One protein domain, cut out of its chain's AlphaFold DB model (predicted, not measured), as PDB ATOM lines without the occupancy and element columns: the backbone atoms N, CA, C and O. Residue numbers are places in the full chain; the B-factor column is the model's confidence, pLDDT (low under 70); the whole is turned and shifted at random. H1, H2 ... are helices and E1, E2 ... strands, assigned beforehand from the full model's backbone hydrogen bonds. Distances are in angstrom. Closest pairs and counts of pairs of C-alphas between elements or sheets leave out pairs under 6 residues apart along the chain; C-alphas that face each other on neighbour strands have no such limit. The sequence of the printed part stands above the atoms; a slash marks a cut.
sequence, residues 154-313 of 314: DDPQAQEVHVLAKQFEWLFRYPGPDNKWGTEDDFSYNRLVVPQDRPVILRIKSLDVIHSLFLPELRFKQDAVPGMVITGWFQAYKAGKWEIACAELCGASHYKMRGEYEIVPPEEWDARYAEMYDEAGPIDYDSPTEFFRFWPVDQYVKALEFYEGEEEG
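Overview. This is residues 154 to 313 of the 314 residues of the protein "Cytochrome c oxidase subunit 2" of Planctomycetes bacterium (UniProt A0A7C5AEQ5). Two strongly twisted sheets of five strands each make a sandwich, the second curled like part of a barrel. H1 packs on the edge strands E3 and E4, one from each sheet, while H2 only grazes the first sheet and residues 303 to 313, mostly H3, stick out. The printed part has 160 residues, with ten named strands followed by three named helices, in the class mixed, helices and strands. The sheets, both mixed, run E3 E2 E1 E5 E8 and E4 E10 E9 E6 E7. The whole is compact, with a radius of gyration of the C-alphas of 15.4 A and spans of 41 by 40 by 34 A.

Arrangement. E1, residues 159 to 166, E2, residues 169 to 174, and E3, residues 187 to 189, form a meander, each strand the antiparallel neighbour of the one before; N 171 and O 164 are 3.0 A apart, N 189 and O 172 2.8 A. E5, residues 199 to 206, is parallel to E1, with N 161 and O 201 at 2.9 A, and antiparallel to E8, residues 230 to 235, with N 202 and O 232 at 2.8 A. In the other sheet E4, residues 192 to 195, is parallel to E10, residues 258 to 264, with N 194 and O 262 at 2.9 A. E10 and E9, residues 240 to 246, are a hairpin, with N 242 and O 261 at 2.9 A. E9 is antiparallel to E6, residues 211 to 215, with N 245 and O 214 at 3.1 A. E6 and E7, residues 220 to 224, are a hairpin, with N 213 and O 222 at 2.9 A. The two sheets are a sandwich, face to face, their facing parts 8.5 A centre to centre and their best planes 35 degrees apart. The closest C-alphas of E5 and E7, Lys 205 and Ala 224, are 4.9 A apart; those of E2 and E10, Trp 170 and Gly 259, 6.3 A. H1, residues 269 to 280, only grazes both sheets; its closest C-alphas to E3 are Ala 280 and Tyr 189, 6.3 A apart. H2, residues 288 to 294, only grazes the first sheet with residues 293 to 294; H3, residues 298 to 311, is on neither. Every O i to N i+4 pair is within hydrogen-bond range in H1, 7 of 10 in H3 and 1 of 3 in H2, where 2 of 4 O i to N i+3 pairs are.

Along the chain. E1 begins at C-alpha 159, (157.354, 122.716, 187.084). E1 and E5 are each 22.6 A long, E9 and E10 each 19.9 A, and H1 16.2 A. H3 is 20.8 A long and ends at C-alpha 311, (163.017, 138.383, 169.950).

Size, cuts and confidence. The C-alphas farthest apart, Ala 252 and Gly 313, are 47.6 A apart. The printed part has no cut; the links E2 to E3 and E9 to E10 are long. Residues 285 to 313 have pLDDT under 70.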
ATOM      1  N   ASP A 154     160.883 131.892 184.302       85.44
ATOM      2  CA  ASP A 154     162.327 131.861 184.568       85.44
ATOM      3  C   ASP A 154     162.698 131.290 185.952       85.44
ATOM      4  O   ASP A 154     163.877 131.271 186.314       85.44
ATOM      5  N   ASP A 155     161.724 130.873 186.774       88.81
ATOM      6  CA  ASP A 155     162.005 130.315 188.102       88.81
ATOM      7  C   ASP A 155     162.602 128.899 187.962       88.81
ATOM      8  O   ASP A 155     161.911 127.992 187.492       88.81
ATOM      9  N   PRO A 156     163.851 128.646 188.414       86.62
ATOM     10  CA  PRO A 156     164.477 127.326 188.315       86.62
ATOM     11  C   PRO A 156     163.769 126.219 189.112       86.62
ATOM     12  O   PRO A 156     164.152 125.054 189.001       86.62
ATOM     13  N   GLN A 157     162.800 126.564 189.966       88.56
ATOM     14  CA  GLN A 157     161.960 125.617 190.699       88.56
ATOM     15  C   GLN A 157     160.591 125.387 190.049       88.56
ATOM     16  O   GLN A 157     159.858 124.516 190.525       88.56
ATOM     17  N   ALA A 158     160.231 126.125 188.995       92.06
ATOM     18  CA  ALA A 158     158.945 125.964 188.331       92.06
ATOM     19  C   ALA A 158     158.831 124.604 187.626       92.06
ATOM     20  O   ALA A 158     159.732 124.169 186.909       92.06
ATOM     21  N   GLN A 159     157.688 123.942 187.799       93.81
ATOM     22  CA  GLN A 159     157.354 122.716 187.084       93.81
ATOM     23  C   GLN A 159     156.497 123.042 185.863       93.81
ATOM     24  O   GLN A 159     155.327 123.403 185.999       93.81
ATOM     25  N   GLU A 160     157.041 122.853 184.663       93.31
ATOM     26  CA  GLU A 160     156.242 122.895 183.438       93.31
ATOM     27  C   GLU A 160     155.543 121.545 183.185       93.31
ATOM     28  O   GLU A 160     156.125 120.479 183.389       93.31
ATOM     29  N   VAL A 161     154.286 121.587 182.735       95.19
ATOM     30  CA  VAL A 161     153.496 120.423 182.303       95.19
ATOM     31  C   VAL A 161     152.724 120.789 181.035       95.19
ATOM     32  O   VAL A 161     152.045 121.820 180.984       95.19
ATOM     33  N   HIS A 162     152.771 119.944 180.001       94.06
ATOM     34  CA  HIS A 162     151.932 120.146 178.811       94.06
ATOM     35  C   HIS A 162     150.608 119.411 179.001       94.06
ATOM     36  O   HIS A 162     150.579 118.200 179.221       94.06
ATOM     37  N   VAL A 163     149.501 120.147 178.907       95.56
ATOM     38  CA  VAL A 163     148.145 119.618 179.083       95.56
ATOM     39  C   VAL A 163     147.499 119.437 177.718       95.56
ATOM     40  O   VAL A 163     147.244 120.413 177.007       95.56
ATOM     41  N   LEU A 164     147.183 118.191 177.377       92.44
ATOM     42  CA  LEU A 164     146.484 117.824 176.154       92.44
ATOM     43  C   LEU A 164     145.054 117.386 176.478       92.44
ATOM     44  O   LEU A 164     144.823 116.444 177.239       92.44
ATOM     45  N   ALA A 165     144.090 118.073 175.870       94.50
ATOM     46  CA  ALA A 165     142.677 117.728 175.928       94.50
ATOM     47  C   ALA A 165     142.226 117.033 174.634       94.50
ATOM     48  O   ALA A 165     142.534 117.499 173.532       94.50
ATOM     49  N   LYS A 166     141.456 115.948 174.768       91.69
ATOM     50  CA  LYS A 166     140.704 115.314 173.672       91.69
ATOM     51  C   LYS A 166     139.405 114.689 174.181       91.69
ATOM     52  O   LYS A 166     139.246 114.448 175.374       91.69
ATOM     53  N   GLN A 167     138.465 114.401 173.291       92.81
ATOM     54  CA  GLN A 167     137.228 113.675 173.585       92.81
ATOM     55  C   GLN A 167     137.537 112.215 173.989       92.81
ATOM     56  O   GLN A 167     137.874 111.396 173.143       92.81
ATOM     57  N   PHE A 168     137.416 111.786 175.248       92.31
ATOM     58  CA  PHE A 168     137.021 112.507 176.469       92.31
ATOM     59  C   PHE A 168     137.982 112.141 177.612       92.31
ATOM     60  O   PHE A 168     137.608 111.451 178.559       92.31
ATOM     61  N   GLU A 169     139.234 112.568 177.488       92.38
ATOM     62  CA  GLU A 169     140.335 112.288 178.411       92.38
ATOM     63  C   GLU A 169     141.285 113.493 178.514       92.38
ATOM     64  O   GLU A 169     141.440 114.276 177.571       92.38
ATOM     65  N   TRP A 170     141.928 113.611 179.672       94.88
ATOM     66  CA  TRP A 170     143.035 114.530 179.911       94.88
ATOM     67  C   TRP A 170     144.346 113.750 179.876       94.88
ATOM     68  O   TRP A 170     144.407 112.626 180.376       94.88
ATOM     69  N   LEU A 171     145.384 114.348 179.303       92.75
ATOM     70  CA  LEU A 171     146.709 113.751 179.206       92.75
ATOM     71  C   LEU A 171     147.760 114.806 179.549       92.75
ATOM     72  O   LEU A 171     147.705 115.929 179.045       92.75
ATOM     73  N   PHE A 172     148.693 114.441 180.421       95.31
ATOM     74  CA  PHE A 172     149.687 115.341 180.995       95.31
ATOM     75  C   PHE A 172     151.070 114.831 180.612       95.31
ATOM     76  O   PHE A 172     151.440 113.725 180.998       95.31
ATOM     77  N   ARG A 173     151.803 115.600 179.805       92.25
ATOM     78  CA  ARG A 173     153.160 115.254 179.370       92.25
ATOM     79  C   ARG A 173     154.177 115.946 180.269       92.25
ATOM     80  O   ARG A 173     153.974 117.098 180.659       92.25
ATOM     81  N   TYR A 174     155.252 115.226 180.545       94.12
ATOM     82  CA  TYR A 174     156.350 115.596 181.425       94.12
ATOM     83  C   TYR A 174     157.683 115.325 180.710       94.12
ATOM     84  O   TYR A 174     157.743 114.373 179.921       94.12
ATOM     85  N   PRO A 175     158.736 116.125 180.965       91.94
ATOM     86  CA  PRO A 175     160.065 115.842 180.442       91.94
ATOM     87  C   PRO A 175     160.640 114.585 181.103       91.94
ATOM     88  O   PRO A 175     160.300 114.258 182.246       91.94
ATOM     89  N   GLY A 176     161.522 113.878 180.404       90.25
ATOM     90  CA  GLY A 176     162.176 112.694 180.960       90.25
ATOM     91  C   GLY A 176     163.169 112.998 182.094       90.25
ATOM     92  O   GLY A 176     163.333 114.151 182.507       90.25
ATOM     93  N   PRO A 177     163.872 111.977 182.621       89.62
ATOM     94  CA  PRO A 177     164.926 112.157 183.622       89.62
ATOM     95  C   PRO A 177     166.074 113.087 183.193       89.62
ATOM     96  O   PRO A 177     166.832 113.542 184.050       89.62
ATOM     97  N   ASP A 178     166.229 113.377 181.896       87.94
ATOM     98  CA  ASP A 178     167.187 114.372 181.399       87.94
ATOM     99  C   ASP A 178     166.729 115.841 181.577       87.94
ATOM    100  O   ASP A 178     167.537 116.759 181.390       87.94
ATOM    101  N   ASN A 179     165.468 116.040 181.987       86.00
ATOM    102  CA  ASN A 179     164.765 117.306 182.197       86.00
ATOM    103  C   ASN A 179     164.775 118.253 180.979       86.00
ATOM    104  O   ASN A 179     164.858 119.474 181.130       86.00
ATOM    105  N   LYS A 180     164.705 117.697 179.765       86.19
ATOM    106  CA  LYS A 180     164.497 118.435 178.513       86.19
ATOM    107  C   LYS A 180     163.174 118.030 177.879       86.19
ATOM    108  O   LYS A 180     162.637 116.973 178.166       86.19
ATOM    109  N   TRP A 181     162.655 118.899 177.017       84.31
ATOM    110  CA  TRP A 181     161.440 118.636 176.251       84.31
ATOM    111  C   TRP A 181     161.761 118.132 174.847       84.31
ATOM    112  O   TRP A 181     162.716 118.581 174.212       84.31
ATOM    113  N   GLY A 182     160.897 117.267 174.315       78.50
ATOM    114  CA  GLY A 182     160.991 116.799 172.930       78.50
ATOM    115  C   GLY A 182     162.070 115.738 172.705       78.50
ATOM    116  O   GLY A 182     162.467 115.510 171.560       78.50
ATOM    117  N   THR A 183     162.540 115.105 173.778       83.19
ATOM    118  CA  THR A 183     163.460 113.967 173.766       83.19
ATOM    119  C   THR A 183     162.700 112.634 173.727       83.19
ATOM    120  O   THR A 183     161.465 112.581 173.771       83.19
ATOM    121  N   GLU A 184     163.448 111.537 173.574       83.81
ATOM    122  CA  GLU A 184     162.909 110.169 173.547       83.81
ATOM    123  C   GLU A 184     162.442 109.683 174.933       83.81
ATOM    124  O   GLU A 184     161.691 108.718 175.005       83.81
ATOM    125  N   ASP A 185     162.858 110.343 176.021       88.38
ATOM    126  CA  ASP A 185     162.478 110.034 177.405       88.38
ATOM    127  C   ASP A 185     161.304 110.875 177.948       88.38
ATOM    128  O   ASP A 185     160.869 110.651 179.077       88.38
ATOM    129  N   ASP A 186     160.720 111.778 177.151       89.62
ATOM    130  CA  ASP A 186     159.435 112.410 177.483       89.62
ATOM    131  C   ASP A 186     158.348 111.345 177.711       89.62
ATOM    132  O   ASP A 186     158.193 110.409 176.920       89.62
ATOM    133  N   PHE A 187     157.532 111.524 178.751       91.56
ATOM    134  CA  PHE A 187     156.471 110.583 179.121       91.56
ATOM    135  C   PHE A 187     155.110 111.270 179.271       91.56
ATOM    136  O   PHE A 187     155.007 112.493 179.401       91.56
ATOM    137  N   SER A 188     154.030 110.485 179.222       91.00
ATOM    138  CA  SER A 188     152.658 110.981 179.385       91.00
ATOM    139  C   SER A 188     151.900 110.216 180.462       91.00
ATOM    140  O   SER A 188     151.837 108.991 180.446       91.00
ATOM    141  N   TYR A 189     151.261 110.955 181.365       92.88
ATOM    142  CA  TYR A 189     150.510 110.432 182.500       92.88
ATOM    143  C   TYR A 189     149.031 110.839 182.420       92.88
ATOM    144  O   TYR A 189     148.666 111.876 181.862       92.88
ATOM    145  N   ASN A 190     148.148 110.011 182.979       91.06
ATOM    146  CA  ASN A 190     146.690 110.205 182.931       91.06
ATOM    147  C   ASN A 190     146.132 111.068 184.084       91.06
ATOM    148  O   ASN A 190     144.917 111.214 184.217       91.06
ATOM    149  N   ARG A 191     147.014 111.622 184.923       95.19
ATOM    150  CA  ARG A 191     146.704 112.496 186.063       95.19
ATOM    151  C   ARG A 191     147.677 113.670 186.088       95.19
ATOM    152  O   ARG A 191     148.824 113.513 185.681       95.19
ATOM    153  N   LEU A 192     147.236 114.824 186.578       98.19
ATOM    154  CA  LEU A 192     148.103 115.989 186.760       98.19
ATOM    155  C   LEU A 192     148.788 115.892 188.124       98.19
ATOM    156  O   LEU A 192     148.205 116.270 189.134       98.19
ATOM    157  N   VAL A 193     150.007 115.374 188.165       98.31
ATOM    158  CA  VAL A 193     150.825 115.313 189.385       98.31
ATOM    159  C   VAL A 193     151.842 116.455 189.359       98.31
ATOM    160  O   VAL A 193     152.552 116.618 188.366       98.31
ATOM    161  N   VAL A 194     151.888 117.280 190.406       97.88
ATOM    162  CA  VAL A 194     152.732 118.489 190.468       97.88
ATOM    163  C   VAL A 194     153.244 118.754 191.895       97.88
ATOM    164  O   VAL A 194     152.610 118.311 192.859       97.88
ATOM    165  N   PRO A 195     154.378 119.455 192.071       97.56
ATOM    166  CA  PRO A 195     154.938 119.722 193.393       97.56
ATOM    167  C   PRO A 195     154.148 120.788 194.168       97.56
ATOM    168  O   PRO A 195     153.637 121.754 193.602       97.56
ATOM    169  N   GLN A 196     154.104 120.634 195.489       97.88
ATOM    170  CA  GLN A 196     153.681 121.663 196.437       97.88
ATOM    171  C   GLN A 196     154.728 122.787 196.528       97.88
ATOM    172  O   GLN A 196     155.923 122.556 196.343       97.88
ATOM    173  N   ASP A 197     154.273 124.000 196.848       96.00
ATOM    174  CA  ASP A 197     155.065 125.202 197.150       96.00
ATOM    175  C   ASP A 197     156.018 125.674 196.039       96.00
ATOM    176  O   ASP A 197     156.761 126.633 196.236       96.00
ATOM    177  N   ARG A 198     155.935 125.093 194.838       94.94
ATOM    178  CA  ARG A 198     156.627 125.553 193.626       94.94
ATOM    179  C   ARG A 198     155.619 126.080 192.600       94.94
ATOM    180  O   ARG A 198     154.479 125.602 192.581       94.94
ATOM    181  N   PRO A 199     155.996 127.033 191.733       95.75
ATOM    182  CA  PRO A 199     155.143 127.410 190.620       95.75
ATOM    183  C   PRO A 199     154.938 126.247 189.647       95.75
ATOM    184  O   PRO A 199     155.856 125.484 189.356       95.75
ATOM    185  N   VAL A 200     153.727 126.130 189.118       96.62
ATOM    186  CA  VAL A 200     153.343 125.147 188.108       96.62
ATOM    187  C   VAL A 200     152.901 125.899 186.864       96.62
ATOM    188  O   VAL A 200     151.963 126.695 186.921       96.62
ATOM    189  N   ILE A 201     153.559 125.630 185.740       95.25
ATOM    190  CA  ILE A 201     153.287 126.233 184.436       95.25
ATOM    191  C   ILE A 201     152.574 125.189 183.578       95.25
ATOM    192  O   ILE A 201     153.119 124.129 183.282       95.25
ATOM    193  N   LEU A 202     151.348 125.484 183.159       95.50
ATOM    194  CA  LEU A 202     150.563 124.626 182.282       95.50
ATOM    195  C   LEU A 202     150.559 125.190 180.860       95.50
ATOM    196  O   LEU A 202     150.001 126.264 180.623       95.50
ATOM    197  N   ARG A 203     151.097 124.436 179.896       93.25
ATOM    198  CA  ARG A 203     150.921 124.712 178.458       93.25
ATOM    199  C   ARG A 203     149.710 123.937 177.948       93.25
ATOM    200  O   ARG A 203     149.790 122.732 177.720       93.25
ATOM    201  N   ILE A 204     148.565 124.608 177.825       94.62
ATOM    202  CA  ILE A 204     147.257 123.967 177.617       94.62
ATOM    203  C   ILE A 204     146.856 124.003 176.138       94.62
ATOM    204  O   ILE A 204     146.773 125.075 175.538       94.62
ATOM    205  N   LYS A 205     146.556 122.835 175.558       90.50
ATOM    206  CA  LYS A 205     146.184 122.647 174.146       90.50
ATOM    207  C   LYS A 205     145.037 121.643 174.005       90.50
ATOM    208  O   LYS A 205     144.915 120.706 174.792       90.50
ATOM    209  N   SER A 206     144.215 121.805 172.968       92.75
ATOM    210  CA  SER A 206     143.276 120.766 172.529       92.75
ATOM    211  C   SER A 206     143.697 120.144 171.197       92.75
ATOM    212  O   SER A 206     144.237 120.830 170.324       92.75
ATOM    213  N   LEU A 207     143.426 118.846 171.053       88.31
ATOM    214  CA  LEU A 207     143.650 118.063 169.839       88.31
ATOM    215  C   LEU A 207     142.419 118.007 168.912       88.31
ATOM    216  O   LEU A 207     142.571 117.633 167.752       88.31
ATOM    217  N   ASP A 208     141.218 118.360 169.390       90.62
ATOM    218  CA  ASP A 208     139.965 118.193 168.631       90.62
ATOM    219  C   ASP A 208     138.978 119.376 168.719       90.62
ATOM    220  O   ASP A 208     138.835 120.137 167.762       90.62
ATOM    221  N   VAL A 209     138.276 119.540 169.839       95.44
ATOM    222  CA  VAL A 209     137.246 120.567 170.089       95.44
ATOM    223  C   VAL A 209     137.639 121.439 171.279       95.44
ATOM    224  O   VAL A 209     138.645 121.184 171.932       95.44
ATOM    225  N   ILE A 210     136.881 122.490 171.591       97.62
ATOM    226  CA  ILE A 210     137.169 123.275 172.798       97.62
ATOM    227  C   ILE A 210     136.833 122.438 174.040       97.62
ATOM    228  O   ILE A 210     135.740 121.880 174.148       97.62
ATOM    229  N   HIS A 211     137.776 122.381 174.978       98.38
ATOM    230  CA  HIS A 211     137.583 121.888 176.345       98.38
ATOM    231  C   HIS A 211     137.943 123.007 177.324       98.38
ATOM    232  O   HIS A 211     138.435 124.057 176.915       98.38
ATOM    233  N   SER A 212     137.755 122.798 178.625       98.06
ATOM    234  CA  SER A 212     138.251 123.746 179.628       98.06
ATOM    235  C   SER A 212     138.727 123.016 180.864       98.06
ATOM    236  O   SER A 212     137.952 122.278 181.473       98.06
ATOM    237  N   LEU A 213     140.010 123.187 181.183       98.12
ATOM    238  CA  LEU A 213     140.649 122.594 182.346       98.12
ATOM    239  C   LEU A 213     140.195 123.380 183.573       98.12
ATOM    240  O   LEU A 213     140.510 124.567 183.693       98.12
ATOM    241  N   PHE A 214     139.452 122.730 184.466       98.00
ATOM    242  CA  PHE A 214     138.988 123.332 185.709       98.00
ATOM    243  C   PHE A 214     139.471 122.524 186.914       98.00
ATOM    244  O   PHE A 214     139.143 121.345 187.054       98.00
ATOM    245  N   LEU A 215     140.246 123.196 187.770       97.62
ATOM    246  CA  LEU A 215     140.796 122.698 189.029       97.62
ATOM    247  C   LEU A 215     140.150 123.532 190.157       97.62
ATOM    248  O   LEU A 215     140.595 124.661 190.411       97.62
ATOM    249  N   PRO A 216     139.042 123.066 190.770       95.25
ATOM    250  CA  PRO A 216     138.176 123.921 191.584       95.25
ATOM    251  C   PRO A 216     138.868 124.551 192.796       95.25
ATOM    252  O   PRO A 216     138.708 125.748 193.038       95.25
ATOM    253  N   GLU A 217     139.654 123.780 193.542       96.00
ATOM    254  CA  GLU A 217     140.331 124.184 194.783       96.00
ATOM    255  C   GLU A 217     141.469 125.183 194.529       96.00
ATOM    256  O   GLU A 217     141.725 126.072 195.338       96.00
ATOM    257  N   LEU A 218     142.092 125.102 193.349       97.25
ATOM    258  CA  LEU A 218     143.085 126.064 192.861       97.25
ATOM    259  C   LEU A 218     142.452 127.342 192.279       97.25
ATOM    260  O   LEU A 218     143.180 128.257 191.894       97.25
ATOM    261  N   ARG A 219     141.113 127.378 192.139       96.38
ATOM    262  CA  ARG A 219     140.331 128.361 191.355       96.38
ATOM    263  C   ARG A 219     140.846 128.548 189.920       96.38
ATOM    264  O   ARG A 219     140.557 129.554 189.269       96.38
ATOM    265  N   PHE A 220     141.572 127.562 189.399       96.81
ATOM    266  CA  PHE A 220     142.159 127.609 188.071       96.81
ATOM    267  C   PHE A 220     141.132 127.142 187.038       96.81
ATOM    268  O   PHE A 220     140.713 125.984 187.058       96.81
ATOM    269  N   LYS A 221     140.750 128.029 186.113       97.12
ATOM    270  CA  LYS A 221     140.006 127.673 184.898       97.12
ATOM    271  C   LYS A 221     140.685 128.270 183.668       97.12
ATOM    272  O   LYS A 221     140.888 129.491 183.600       97.12
ATOM    273  N   GLN A 222     140.984 127.419 182.688       97.44
ATOM    274  CA  GLN A 222     141.497 127.844 181.392       97.44
ATOM    275  C   GLN A 222     141.016 126.928 180.262       97.44
ATOM    276  O   GLN A 222     141.103 125.703 180.344       97.44
ATOM    277  N   ASP A 223     140.525 127.545 179.191       97.88
ATOM    278  CA  ASP A 223     140.040 126.841 178.009       97.88
ATOM    279  C   ASP A 223     141.214 126.262 177.211       97.88
ATOM    280  O   ASP A 223     142.224 126.936 176.999       97.88
ATOM    281  N   ALA A 224     141.061 125.018 176.761       96.31
ATOM    282  CA  ALA A 224     141.954 124.329 175.844       96.31
ATOM    283  C   ALA A 224     141.361 124.446 174.436       96.31
ATOM    284  O   ALA A 224     140.367 123.789 174.114       96.31
ATOM    285  N   VAL A 225     141.940 125.311 173.603       94.81
ATOM    286  CA  VAL A 225     141.374 125.672 172.295       94.81
ATOM    287  C   VAL A 225     142.201 125.044 171.164       94.81
ATOM    288  O   VAL A 225     143.422 125.205 171.157       94.81
ATOM    289  N   PRO A 226     141.584 124.343 170.193       90.06
ATOM    290  CA  PRO A 226     142.306 123.776 169.057       90.06
ATOM    291  C   PRO A 226     143.076 124.842 168.269       90.06
ATOM    292  O   PRO A 226     142.548 125.912 167.971       90.06
ATOM    293  N   GLY A 227     144.326 124.539 167.917       86.19
ATOM    294  CA  GLY A 227     145.196 125.445 167.157       86.19
ATOM    295  C   GLY A 227     145.879 126.551 167.972       86.19
ATOM    296  O   GLY A 227     146.675 127.292 167.404       86.19
ATOM    297  N   MET A 228     145.630 126.644 169.282       86.50
ATOM    298  CA  MET A 228     146.367 127.519 170.198       86.50
ATOM    299  C   MET A 228     147.005 126.699 171.321       86.50
ATOM    300  O   MET A 228     146.530 125.614 171.660       86.50
ATOM    301  N   VAL A 229     148.068 127.237 171.914       87.44
ATOM    302  CA  VAL A 229     148.544 126.814 173.232       87.44
ATOM    303  C   VAL A 229     148.405 128.010 174.149       87.44
ATOM    304  O   VAL A 229     148.814 129.113 173.797       87.44
ATOM    305  N   ILE A 230     147.758 127.799 175.288       90.81
ATOM    306  CA  ILE A 230     147.484 128.851 176.256       90.81
ATOM    307  C   ILE A 230     148.243 128.513 177.528       90.81
ATOM    308  O   ILE A 230     148.020 127.462 178.132       90.81
ATOM    309  N   THR A 231     149.139 129.411 177.921       91.50
ATOM    310  CA  THR A 231     149.843 129.329 179.198       91.50
ATOM    311  C   THR A 231     148.895 129.728 180.324       91.50
ATOM    312  O   THR A 231     148.192 130.734 180.240       91.50
ATOM    313  N   GLY A 232     148.883 128.947 181.394       93.94
ATOM    314  CA  GLY A 232     148.326 129.346 182.680       93.94
ATOM    315  C   GLY A 232     149.210 128.819 183.799       93.94
ATOM    316  O   GLY A 232     149.942 127.856 183.597       93.94
ATOM    317  N   TRP A 233     149.155 129.437 184.974       96.00
ATOM    318  CA  TRP A 233     150.001 129.039 186.094       96.00
ATOM    319  C   TRP A 233     149.263 129.076 187.437       96.00
ATOM    320  O   TRP A 233     148.213 129.715 187.580       96.00
ATOM    321  N   PHE A 234     149.802 128.358 188.419       96.19
ATOM    322  CA  PHE A 234     149.402 128.427 189.825       96.19
ATOM    323  C   PHE A 234     150.560 127.990 190.731       96.19
ATOM    324  O   PHE A 234     151.503 127.356 190.273       96.19
ATOM    325  N   GLN A 235     150.465 128.274 192.028       96.31
ATOM    326  CA  GLN A 235     151.332 127.703 193.063       96.31
ATOM    327  C   GLN A 235     150.437 127.151 194.174       96.31
ATOM    328  O   GLN A 235     149.583 127.874 194.692       96.31
ATOM    329  N   ALA A 236     150.573 125.860 194.482       97.69
ATOM    330  CA  ALA A 236     149.708 125.151 195.424       97.69
ATOM    331  C   ALA A 236     150.422 124.928 196.764       97.69
ATOM    332  O   ALA A 236     151.481 124.310 196.787       97.69
ATOM    333  N   TYR A 237     149.836 125.378 197.876       97.50
ATOM    334  CA  TYR A 237     150.451 125.307 199.213       97.50
ATOM    335  C   TYR A 237     149.982 124.114 200.062       97.50
ATOM    336  O   TYR A 237     150.328 124.000 201.238       97.50
ATOM    337  N   LYS A 238     149.135 123.237 199.509       97.44
ATOM    338  CA  LYS A 238     148.573 122.087 200.227       97.44
ATOM    339  C   LYS A 238     148.661 120.818 199.384       97.44
ATOM    340  O   LYS A 238     148.033 120.739 198.332       97.44
ATOM    341  N   ALA A 239     149.386 119.815 199.879       97.94
ATOM    342  CA  ALA A 239     149.389 118.472 199.309       97.94
ATOM    343  C   ALA A 239     148.018 117.778 199.419       97.94
ATOM    344  O   ALA A 239     147.259 117.992 200.372       97.94
ATOM    345  N   GLY A 240     147.711 116.909 198.456       97.44
ATOM    346  CA  GLY A 240     146.455 116.161 198.403       97.44
ATOM    347  C   GLY A 240     146.087 115.695 196.996       97.44
ATOM    348  O   GLY A 240     146.874 115.826 196.060       97.44
ATOM    349  N   LYS A 241     144.883 115.128 196.851       97.81
ATOM    350  CA  LYS A 241     144.340 114.649 195.570       97.81
ATOM    351  C   LYS A 241     142.915 115.148 195.375       97.81
ATOM    352  O   LYS A 241     142.102 115.055 196.295       97.81
ATOM    353  N   TRP A 242     142.627 115.639 194.177       97.31
ATOM    354  CA  TRP A 242     141.375 116.300 193.817       97.31
ATOM    355  C   TRP A 242     140.977 115.985 192.373       97.31
ATOM    356  O   TRP A 242     141.711 115.345 191.620       97.31
ATOM    357  N   GLU A 243     139.781 116.419 191.987       96.12
ATOM    358  CA  GLU A 243     139.194 116.112 190.688       96.12
ATOM    359  C   GLU A 243     139.387 117.248 189.678       96.12
ATOM    360  O   GLU A 243     139.163 118.421 189.972       96.12
ATOM    361  N   ILE A 244     139.730 116.875 188.447       97.12
ATOM    362  CA  ILE A 244     139.697 117.748 187.275       97.12
ATOM    363  C   ILE A 244     138.325 117.620 186.621       97.12
ATOM    364  O   ILE A 244     137.916 116.517 186.248       97.12
ATOM    365  N   ALA A 245     137.647 118.741 186.395       94.56
ATOM    366  CA  ALA A 245     136.423 118.786 185.604       94.56
ATOM    367  C   ALA A 245     136.685 119.405 184.225       94.56
ATOM    368  O   ALA A 245     137.383 120.412 184.111       94.56
ATOM    369  N   CYS A 246     136.066 118.856 183.175       97.44
ATOM    370  CA  CYS A 246     135.898 119.598 181.930       97.44
ATOM    371  C   CYS A 246     134.771 120.622 182.091       97.44
ATOM    372  O   CYS A 246     133.648 120.264 182.442       97.44
ATOM    373  N   ALA A 247     135.076 121.896 181.842       97.62
ATOM    374  CA  ALA A 247     134.182 123.021 182.116       97.62
ATOM    375  C   ALA A 247     133.781 123.833 180.865       97.62
ATOM    376  O   ALA A 247     133.364 124.985 180.999       97.62
ATOM    377  N   GLU A 248     133.905 123.238 179.673       98.00
ATOM    378  CA  GLU A 248     133.360 123.734 178.398       98.00
ATOM    379  C   GLU A 248     132.754 122.561 177.609       98.00
ATOM    380  O   GLU A 248     133.257 121.437 177.706       98.00
ATOM    381  N   LEU A 249     131.651 122.778 176.882       97.75
ATOM    382  CA  LEU A 249     130.825 121.695 176.334       97.75
ATOM    383  C   LEU A 249     131.503 120.996 175.147       97.75
ATOM    384  O   LEU A 249     131.270 121.308 173.981       97.75
ATOM    385  N   CYS A 250     132.274 119.956 175.451       96.69
ATOM    386  CA  CYS A 250     133.076 119.231 174.473       96.69
ATOM    387  C   CYS A 250     132.392 118.013 173.821       96.69
ATOM    388  O   CYS A 250     133.050 117.235 173.138       96.69
ATOM    389  N   GLY A 251     131.080 117.806 174.001       96.81
ATOM    390  CA  GLY A 251     130.303 116.766 173.303       96.81
ATOM    391  C   GLY A 251     129.593 115.746 174.205       96.81
ATOM    392  O   GLY A 251     129.377 115.973 175.392       96.81
ATOM    393  N   ALA A 252     129.186 114.607 173.631       96.25
ATOM    394  CA  ALA A 252     128.209 113.687 174.240       96.25
ATOM    395  C   ALA A 252     128.628 113.063 175.590       96.25
ATOM    396  O   ALA A 252     127.762 112.762 176.413       96.25
ATOM    397  N   SER A 253     129.930 112.890 175.833       95.94
ATOM    398  CA  SER A 253     130.475 112.382 177.103       95.94
ATOM    399  C   SER A 253     131.205 113.463 177.909       95.94
ATOM    400  O   SER A 253     131.990 113.127 178.785       95.94
ATOM    401  N   HIS A 254     130.923 114.750 177.669       96.94
ATOM    402  CA  HIS A 254     131.516 115.884 178.395       96.94
ATOM    403  C   HIS A 254     131.470 115.706 179.927       96.94
ATOM    404  O   HIS A 254     132.493 115.810 180.594       96.94
ATOM    405  N   TYR A 255     130.322 115.293 180.477       94.00
ATOM    406  CA  TYR A 255     130.144 115.019 181.914       94.00
ATOM    407  C   TYR A 255     130.971 113.833 182.462       94.00
ATOM    408  O   TYR A 255     131.045 113.645 183.675       94.00
ATOM    409  N   LYS A 256     131.554 113.003 181.586       94.69
ATOM    410  CA  LYS A 256     132.467 111.903 181.939       94.69
ATOM    411  C   LYS A 256     133.938 112.285 181.798       94.69
ATOM    412  O   LYS A 256     134.776 111.504 182.231       94.69
ATOM    413  N   MET A 257     134.250 113.448 181.222       95.56
ATOM    414  CA  MET A 257     135.617 113.938 181.026       95.56
ATOM    415  C   MET A 257     136.188 114.507 182.331       95.56
ATOM    416  O   MET A 257     136.474 115.700 182.468       95.56
ATOM    417  N   ARG A 258     136.286 113.620 183.319       93.81
ATOM    418  CA  ARG A 258     136.856 113.862 184.638       93.81
ATOM    419  C   ARG A 258     138.294 113.349 184.628       93.81
ATOM    420  O   ARG A 258     138.582 112.350 183.973       93.81
ATOM    421  N   GLY A 259     139.177 114.031 185.336       95.38
ATOM    422  CA  GLY A 259     140.539 113.579 185.614       95.38
ATOM    423  C   GLY A 259     140.833 113.691 187.106       95.38
ATOM    424  O   GLY A 259     139.974 114.115 187.877       95.38
ATOM    425  N   GLU A 260     142.053 113.365 187.506       97.12
ATOM    426  CA  GLU A 260     142.541 113.604 188.867       97.12
ATOM    427  C   GLU A 260     143.793 114.476 188.806       97.12
ATOM    428  O   GLU A 260     144.589 114.362 187.868       97.12
ATOM    429  N   TYR A 261     143.968 115.328 189.813       98.12
ATOM    430  CA  TYR A 261     145.224 116.020 190.063       98.12
ATOM    431  C   TYR A 261     145.722 115.757 191.484       98.12
ATOM    432  O   TYR A 261     144.943 115.509 192.405       98.12
ATOM    433  N   GLU A 262     147.038 115.764 191.639       98.38
ATOM    434  CA  GLU A 262     147.771 115.391 192.842       98.38
ATOM    435  C   GLU A 262     148.839 116.455 193.110       98.38
ATOM    436  O   GLU A 262     149.718 116.681 192.280       98.38
ATOM    437  N   ILE A 263     148.749 117.111 194.267       98.50
ATOM    438  CA  ILE A 263     149.781 118.022 194.766       98.50
ATOM    439  C   ILE A 263     150.655 117.223 195.738       98.50
ATOM    440  O   ILE A 263     150.143 116.691 196.727       98.50
ATOM    441  N   VAL A 264     151.950 117.118 195.446       98.25
ATOM    442  CA  VAL A 264     152.906 116.240 196.146       98.25
ATOM    443  C   VAL A 264     153.810 117.057 197.078       98.25
ATOM    444  O   VAL A 264     154.328 118.082 196.629       98.25
ATOM    445  N   PRO A 265     154.058 116.632 198.335       98.19
ATOM    446  CA  PRO A 265     155.006 117.306 199.225       98.19
ATOM    447  C   PRO A 265     156.406 117.454 198.594       98.19
ATOM    448  O   PRO A 265     156.842 116.546 197.875       98.19
ATOM    449  N   PRO A 266     157.153 118.547 198.850       95.69
ATOM    450  CA  PRO A 266     158.439 118.788 198.191       95.69
ATOM    451  C   PRO A 266     159.486 117.691 198.436       95.69
ATOM    452  O   PRO A 266     160.350 117.484 197.588       95.69
ATOM    453  N   GLU A 267     159.408 116.998 199.573       96.69
ATOM    454  CA  GLU A 267     160.264 115.878 199.970       96.69
ATOM    455  C   GLU A 267     159.895 114.530 199.326       96.69
ATOM    456  O   GLU A 267     160.729 113.626 199.293       96.69
ATOM    457  N   GLU A 268     158.675 114.390 198.799       97.12
ATOM    458  CA  GLU A 268     158.205 113.186 198.094       97.12
ATOM    459  C   GLU A 268     158.293 113.333 196.563       97.12
ATOM    460  O   GLU A 268     158.258 112.328 195.850       97.12
ATOM    461  N   TRP A 269     158.443 114.565 196.056       95.75
ATOM    462  CA  TRP A 269     158.392 114.899 194.628       95.75
ATOM    463  C   TRP A 269     159.297 114.025 193.752       95.75
ATOM    464  O   TRP A 269     158.797 113.376 192.838       95.75
ATOM    465  N   ASP A 270     160.598 113.960 194.044       94.81
ATOM    466  CA  ASP A 270     161.567 113.256 193.189       94.81
ATOM    467  C   ASP A 270     161.263 111.746 193.100       94.81
ATOM    468  O   ASP A 270     161.389 111.132 192.039       94.81
ATOM    469  N   ALA A 271     160.808 111.148 194.207       97.06
ATOM    470  CA  ALA A 271     160.412 109.742 194.255       97.06
ATOM    471  C   ALA A 271     159.101 109.495 193.493       97.06
ATOM    472  O   ALA A 271     158.994 108.515 192.754       97.06
ATOM    473  N   ARG A 272     158.122 110.399 193.630       96.56
ATOM    474  CA  ARG A 272     156.841 110.325 192.917       96.56
ATOM    475  C   ARG A 272     157.013 110.537 191.410       96.56
ATOM    476  O   ARG A 272     156.346 109.865 190.632       96.56
ATOM    477  N   TYR A 273     157.932 111.407 190.999       95.12
ATOM    478  CA  TYR A 273     158.267 111.640 189.594       95.12
ATOM    479  C   TYR A 273     158.908 110.406 188.949       95.12
ATOM    480  O   TYR A 273     158.505 109.995 187.862       95.12
ATOM    481  N   ALA A 274     159.854 109.767 189.648       95.88
ATOM    482  CA  ALA A 274     160.452 108.510 189.206       95.88
ATOM    483  C   ALA A 274     159.412 107.375 189.112       95.88
ATOM    484  O   ALA A 274     159.389 106.656 188.119       95.88
ATOM    485  N   GLU A 275     158.504 107.259 190.089       96.25
ATOM    486  CA  GLU A 275     157.386 106.302 190.038       96.25
ATOM    487  C   GLU A 275     156.480 106.548 188.821       96.25
ATOM    488  O   GLU A 275     156.140 105.604 188.114       96.25
ATOM    489  N   MET A 276     156.119 107.802 188.526       96.00
ATOM    490  CA  MET A 276     155.321 108.135 187.338       96.00
ATOM    491  C   MET A 276     156.031 107.772 186.029       96.00
ATOM    492  O   MET A 276     155.375 107.298 185.103       96.00
ATOM    493  N   TYR A 277     157.347 107.991 185.952       95.50
ATOM    494  CA  TYR A 277     158.156 107.621 184.791       95.50
ATOM    495  C   TYR A 277     158.211 106.097 184.602       95.50
ATOM    496  O   TYR A 277     157.955 105.611 183.502       95.50
ATOM    497  N   ASP A 278     158.458 105.341 185.676       95.19
ATOM    498  CA  ASP A 278     158.484 103.872 185.655       95.19
ATOM    499  C   ASP A 278     157.094 103.258 185.363       95.19
ATOM    500  O   ASP A 278     157.005 102.209 184.721       95.19
ATOM    501  N   GLU A 279     156.002 103.898 185.805       93.81
ATOM    502  CA  GLU A 279     154.619 103.491 185.503       93.81
ATOM    503  C   GLU A 279     154.214 103.765 184.044       93.81
ATOM    504  O   GLU A 279     153.510 102.949 183.441       93.81
ATOM    505  N   ALA A 280     154.590 104.925 183.498       91.81
ATOM    506  CA  ALA A 280     154.178 105.365 182.164       91.81
ATOM    507  C   ALA A 280     155.067 104.799 181.048       91.81
ATOM    508  O   ALA A 280     154.562 104.389 180.001       91.81
ATOM    509  N   GLY A 281     156.381 104.789 181.280       90.69
ATOM    510  CA  GLY A 281     157.396 104.627 180.248       90.69
ATOM    511  C   GLY A 281     157.513 105.838 179.302       90.69
ATOM    512  O   GLY A 281     156.650 106.720 179.288       90.69
ATOM    513  N   PRO A 282     158.585 105.886 178.491       88.94
ATOM    514  CA  PRO A 282     158.757 106.898 177.450       88.94
ATOM    515  C   PRO A 282     157.682 106.796 176.358       88.94
ATOM    516  O   PRO A 282     157.157 105.716 176.074       88.94
ATOM    517  N   ILE A 283     157.381 107.919 175.701       82.19
ATOM    518  CA  ILE A 283     156.455 107.973 174.561       82.19
ATOM    519  C   ILE A 283     157.052 107.228 173.357       82.19
ATOM    520  O   ILE A 283     158.076 107.620 172.803       82.19
ATOM    521  N   ASP A 284     156.355 106.192 172.885       76.25
ATOM    522  CA  ASP A 284     156.682 105.514 171.625       76.25
ATOM    523  C   ASP A 284     156.184 106.337 170.421       76.25
ATOM    524  O   ASP A 284     155.055 106.166 169.942       76.25
ATOM    525  N   TYR A 285     157.045 107.238 169.938       67.56
ATOM    526  CA  TYR A 285     156.814 108.080 168.758       67.56
ATOM    527  C   TYR A 285     156.647 107.295 167.445       67.56
ATOM    528  O   TYR A 285     156.016 107.809 166.519       67.56
ATOM    529  N   ASP A 286     157.181 106.071 167.358       66.38
ATOM    530  CA  ASP A 286     157.037 105.199 166.186       66.38
ATOM    531  C   ASP A 286     155.703 104.429 166.206       66.38
ATOM    532  O   ASP A 286     155.245 103.935 165.167       66.38
ATOM    533  N   SER A 287     155.025 104.344 167.359       63.81
ATOM    534  CA  SER A 287     153.710 103.712 167.443       63.81
ATOM    535  C   SER A 287     152.647 104.536 166.692       63.81
ATOM    536  O   SER A 287     152.425 105.714 166.991       63.81
ATOM    537  N   PRO A 288     151.880 103.936 165.758       54.22
ATOM    538  CA  PRO A 288     150.834 104.664 165.037       54.22
ATOM    539  C   PRO A 288     149.737 105.231 165.948       54.22
ATOM    540  O   PRO A 288     149.057 106.185 165.580       54.22
ATOM    541  N   THR A 289     149.532 104.633 167.123       56.41
ATOM    542  CA  THR A 289     148.517 105.039 168.103       56.41
ATOM    543  C   THR A 289     148.922 106.268 168.904       56.41
ATOM    544  O   THR A 289     148.091 107.162 169.064       56.41
ATOM    545  N   GLU A 290     150.175 106.356 169.360       55.09
ATOM    546  CA  GLU A 290     150.652 107.539 170.081       55.09
ATOM    547  C   GLU A 290     151.061 108.655 169.102       55.09
ATOM    548  O   GLU A 290     150.823 109.826 169.390       55.09
ATOM    549  N   PHE A 291     151.512 108.335 167.881       47.25
ATOM    550  CA  PHE A 291     151.758 109.328 166.824       47.25
ATOM    551  C   PHE A 291     150.538 110.238 166.578       47.25
ATOM    552  O   PHE A 291     150.646 111.462 166.643       47.25
ATOM    553  N   PHE A 292     149.337 109.672 166.391       45.84
ATOM    554  CA  PHE A 292     148.104 110.472 166.259       45.84
ATOM    555  C   PHE A 292     147.624 111.111 167.574       45.84
ATOM    556  O   PHE A 292     146.755 111.981 167.544       45.84
ATOM    557  N   ARG A 293     148.171 110.701 168.724       52.56
ATOM    558  CA  ARG A 293     147.897 111.290 170.043       52.56
ATOM    559  C   ARG A 293     148.746 112.535 170.311       52.56
ATOM    560  O   ARG A 293     148.321 113.380 171.095       52.56
ATOM    561  N   PHE A 294     149.905 112.657 169.658       56.28
ATOM    562  CA  PHE A 294     150.903 113.691 169.952       56.28
ATOM    563  C   PHE A 294     151.298 114.584 168.765       56.28
ATOM    564  O   PHE A 294     151.832 115.670 168.996       56.28
ATOM    565  N   TRP A 295     150.988 114.213 167.517       51.78
ATOM    566  CA  TRP A 295     151.338 115.012 166.337       51.78
ATOM    567  C   TRP A 295     150.576 116.358 166.248       51.78
ATOM    568  O   TRP A 295     149.366 116.364 166.001       51.78
ATOM    569  N   PRO A 296     151.253 117.524 166.301       52.75
ATOM    570  CA  PRO A 296     152.602 117.737 166.809       52.75
ATOM    571  C   PRO A 296     152.630 118.747 167.972       52.75
ATOM    572  O   PRO A 296     152.226 119.912 167.848       52.75
ATOM    573  N   VAL A 297     153.152 118.308 169.115       50.25
ATOM    574  CA  VAL A 297     153.718 119.183 170.162       50.25
ATOM    575  C   VAL A 297     155.207 119.416 169.884       50.25
ATOM    576  O   VAL A 297     155.721 120.505 170.071       50.25
ATOM    577  N   ASP A 298     155.875 118.434 169.301       51.16
ATOM    578  CA  ASP A 298     157.293 118.389 168.917       51.16
ATOM    579  C   ASP A 298     157.662 119.295 167.717       51.16
ATOM    580  O   ASP A 298     158.758 119.857 167.688       51.16
ATOM    581  N   GLN A 299     156.746 119.551 166.771       51.25
ATOM    582  CA  GLN A 299     156.890 120.689 165.832       51.25
ATOM    583  C   GLN A 299     156.611 122.040 166.517       51.25
ATOM    584  O   GLN A 299     157.002 123.074 165.988       51.25
ATOM    585  N   TYR A 300     155.905 122.049 167.654       49.78
ATOM    586  CA  TYR A 300     155.496 123.269 168.354       49.78
ATOM    587  C   TYR A 300     156.539 123.745 169.374       49.78
ATOM    588  O   TYR A 300     156.759 124.943 169.446       49.78
ATOM    589  N   VAL A 301     157.257 122.849 170.063       49.28
ATOM    590  CA  VAL A 301     158.465 123.203 170.837       49.28
ATOM    591  C   VAL A 301     159.494 123.842 169.901       49.28
ATOM    592  O   VAL A 301     159.882 124.982 170.120       49.28
ATOM    593  N   LYS A 302     159.783 123.210 168.755       41.19
ATOM    594  CA  LYS A 302     160.656 123.785 167.712       41.19
ATOM    595  C   LYS A 302     160.132 125.075 167.073       41.19
ATOM    596  O   LYS A 302     160.915 125.818 166.491       41.19
ATOM    597  N   ALA A 303     158.826 125.342 167.141       41.00
ATOM    598  CA  ALA A 303     158.249 126.608 166.689       41.00
ATOM    599  C   ALA A 303     158.305 127.690 167.780       41.00
ATOM    600  O   ALA A 303     158.535 128.846 167.448       41.00
ATOM    601  N   LEU A 304     158.130 127.334 169.057       45.75
ATOM    602  CA  LEU A 304     158.322 128.234 170.197       45.75
ATOM    603  C   LEU A 304     159.784 128.667 170.305       45.75
ATOM    604  O   LEU A 304     160.040 129.862 170.290       45.75
ATOM    605  N   GLU A 305     160.728 127.722 170.267       45.97
ATOM    606  CA  GLU A 305     162.175 127.996 170.210       45.97
ATOM    607  C   GLU A 305     162.535 128.925 169.034       45.97
ATOM    608  O   GLU A 305     163.394 129.797 169.154       45.97
ATOM    609  N   PHE A 306     161.858 128.767 167.889       38.66
ATOM    610  CA  PHE A 306     162.033 129.631 166.719       38.66
ATOM    611  C   PHE A 306     161.464 131.048 166.923       38.66
ATOM    612  O   PHE A 306     162.056 132.003 166.430       38.66
ATOM    613  N   TYR A 307     160.346 131.201 167.642       37.94
ATOM    614  CA  TYR A 307     159.762 132.512 167.948       37.94
ATOM    615  C   TYR A 307     160.520 133.250 169.062       37.94
ATOM    616  O   TYR A 307     160.811 134.433 168.907       37.94
ATOM    617  N   GLU A 308     160.891 132.565 170.144       45.72
ATOM    618  CA  GLU A 308     161.671 133.133 171.255       45.72
ATOM    619  C   GLU A 308     163.077 133.556 170.775       45.72
ATOM    620  O   GLU A 308     163.558 134.639 171.112       45.72
ATOM    621  N   GLY A 309     163.690 132.782 169.868       38.53
ATOM    622  CA  GLY A 309     164.972 133.118 169.240       38.53
ATOM    623  C   GLY A 309     164.959 134.300 168.252       38.53
ATOM    624  O   GLY A 309     166.033 134.801 167.914       38.53
ATOM    625  N   GLU A 310     163.796 134.770 167.778       39.66
ATOM    626  CA  GLU A 310     163.705 136.001 166.968       39.66
ATOM    627  C   GLU A 310     163.596 137.280 167.821       39.66
ATOM    628  O   GLU A 310     163.993 138.348 167.345       39.66
ATOM    629  N   GLU A 311     163.109 137.207 169.067       39.31
ATOM    630  CA  GLU A 311     163.017 138.383 169.950       39.31
ATOM    631  C   GLU A 311     164.359 138.744 170.602       39.31
ATOM    632  O   GLU A 311     164.690 139.927 170.689       39.31
ATOM    633  N   GLU A 312     165.195 137.759 170.949       39.09
ATOM    634  CA  GLU A 312     166.557 138.001 171.467       39.09
ATOM    635  C   GLU A 312     167.501 138.662 170.432       39.09
ATOM    636  O   GLU A 312     168.575 139.163 170.770       39.09
ATOM    637  N   GLY A 313     167.103 138.673 169.153       37.59
ATOM    638  CA  GLY A 313     167.880 139.197 168.029       37.59
ATOM    639  C   GLY A 313     167.533 140.620 167.568       37.59
ATOM    640  O   GLY A 313     167.988 140.997 166.481       37.59
TER     641      GLY A 313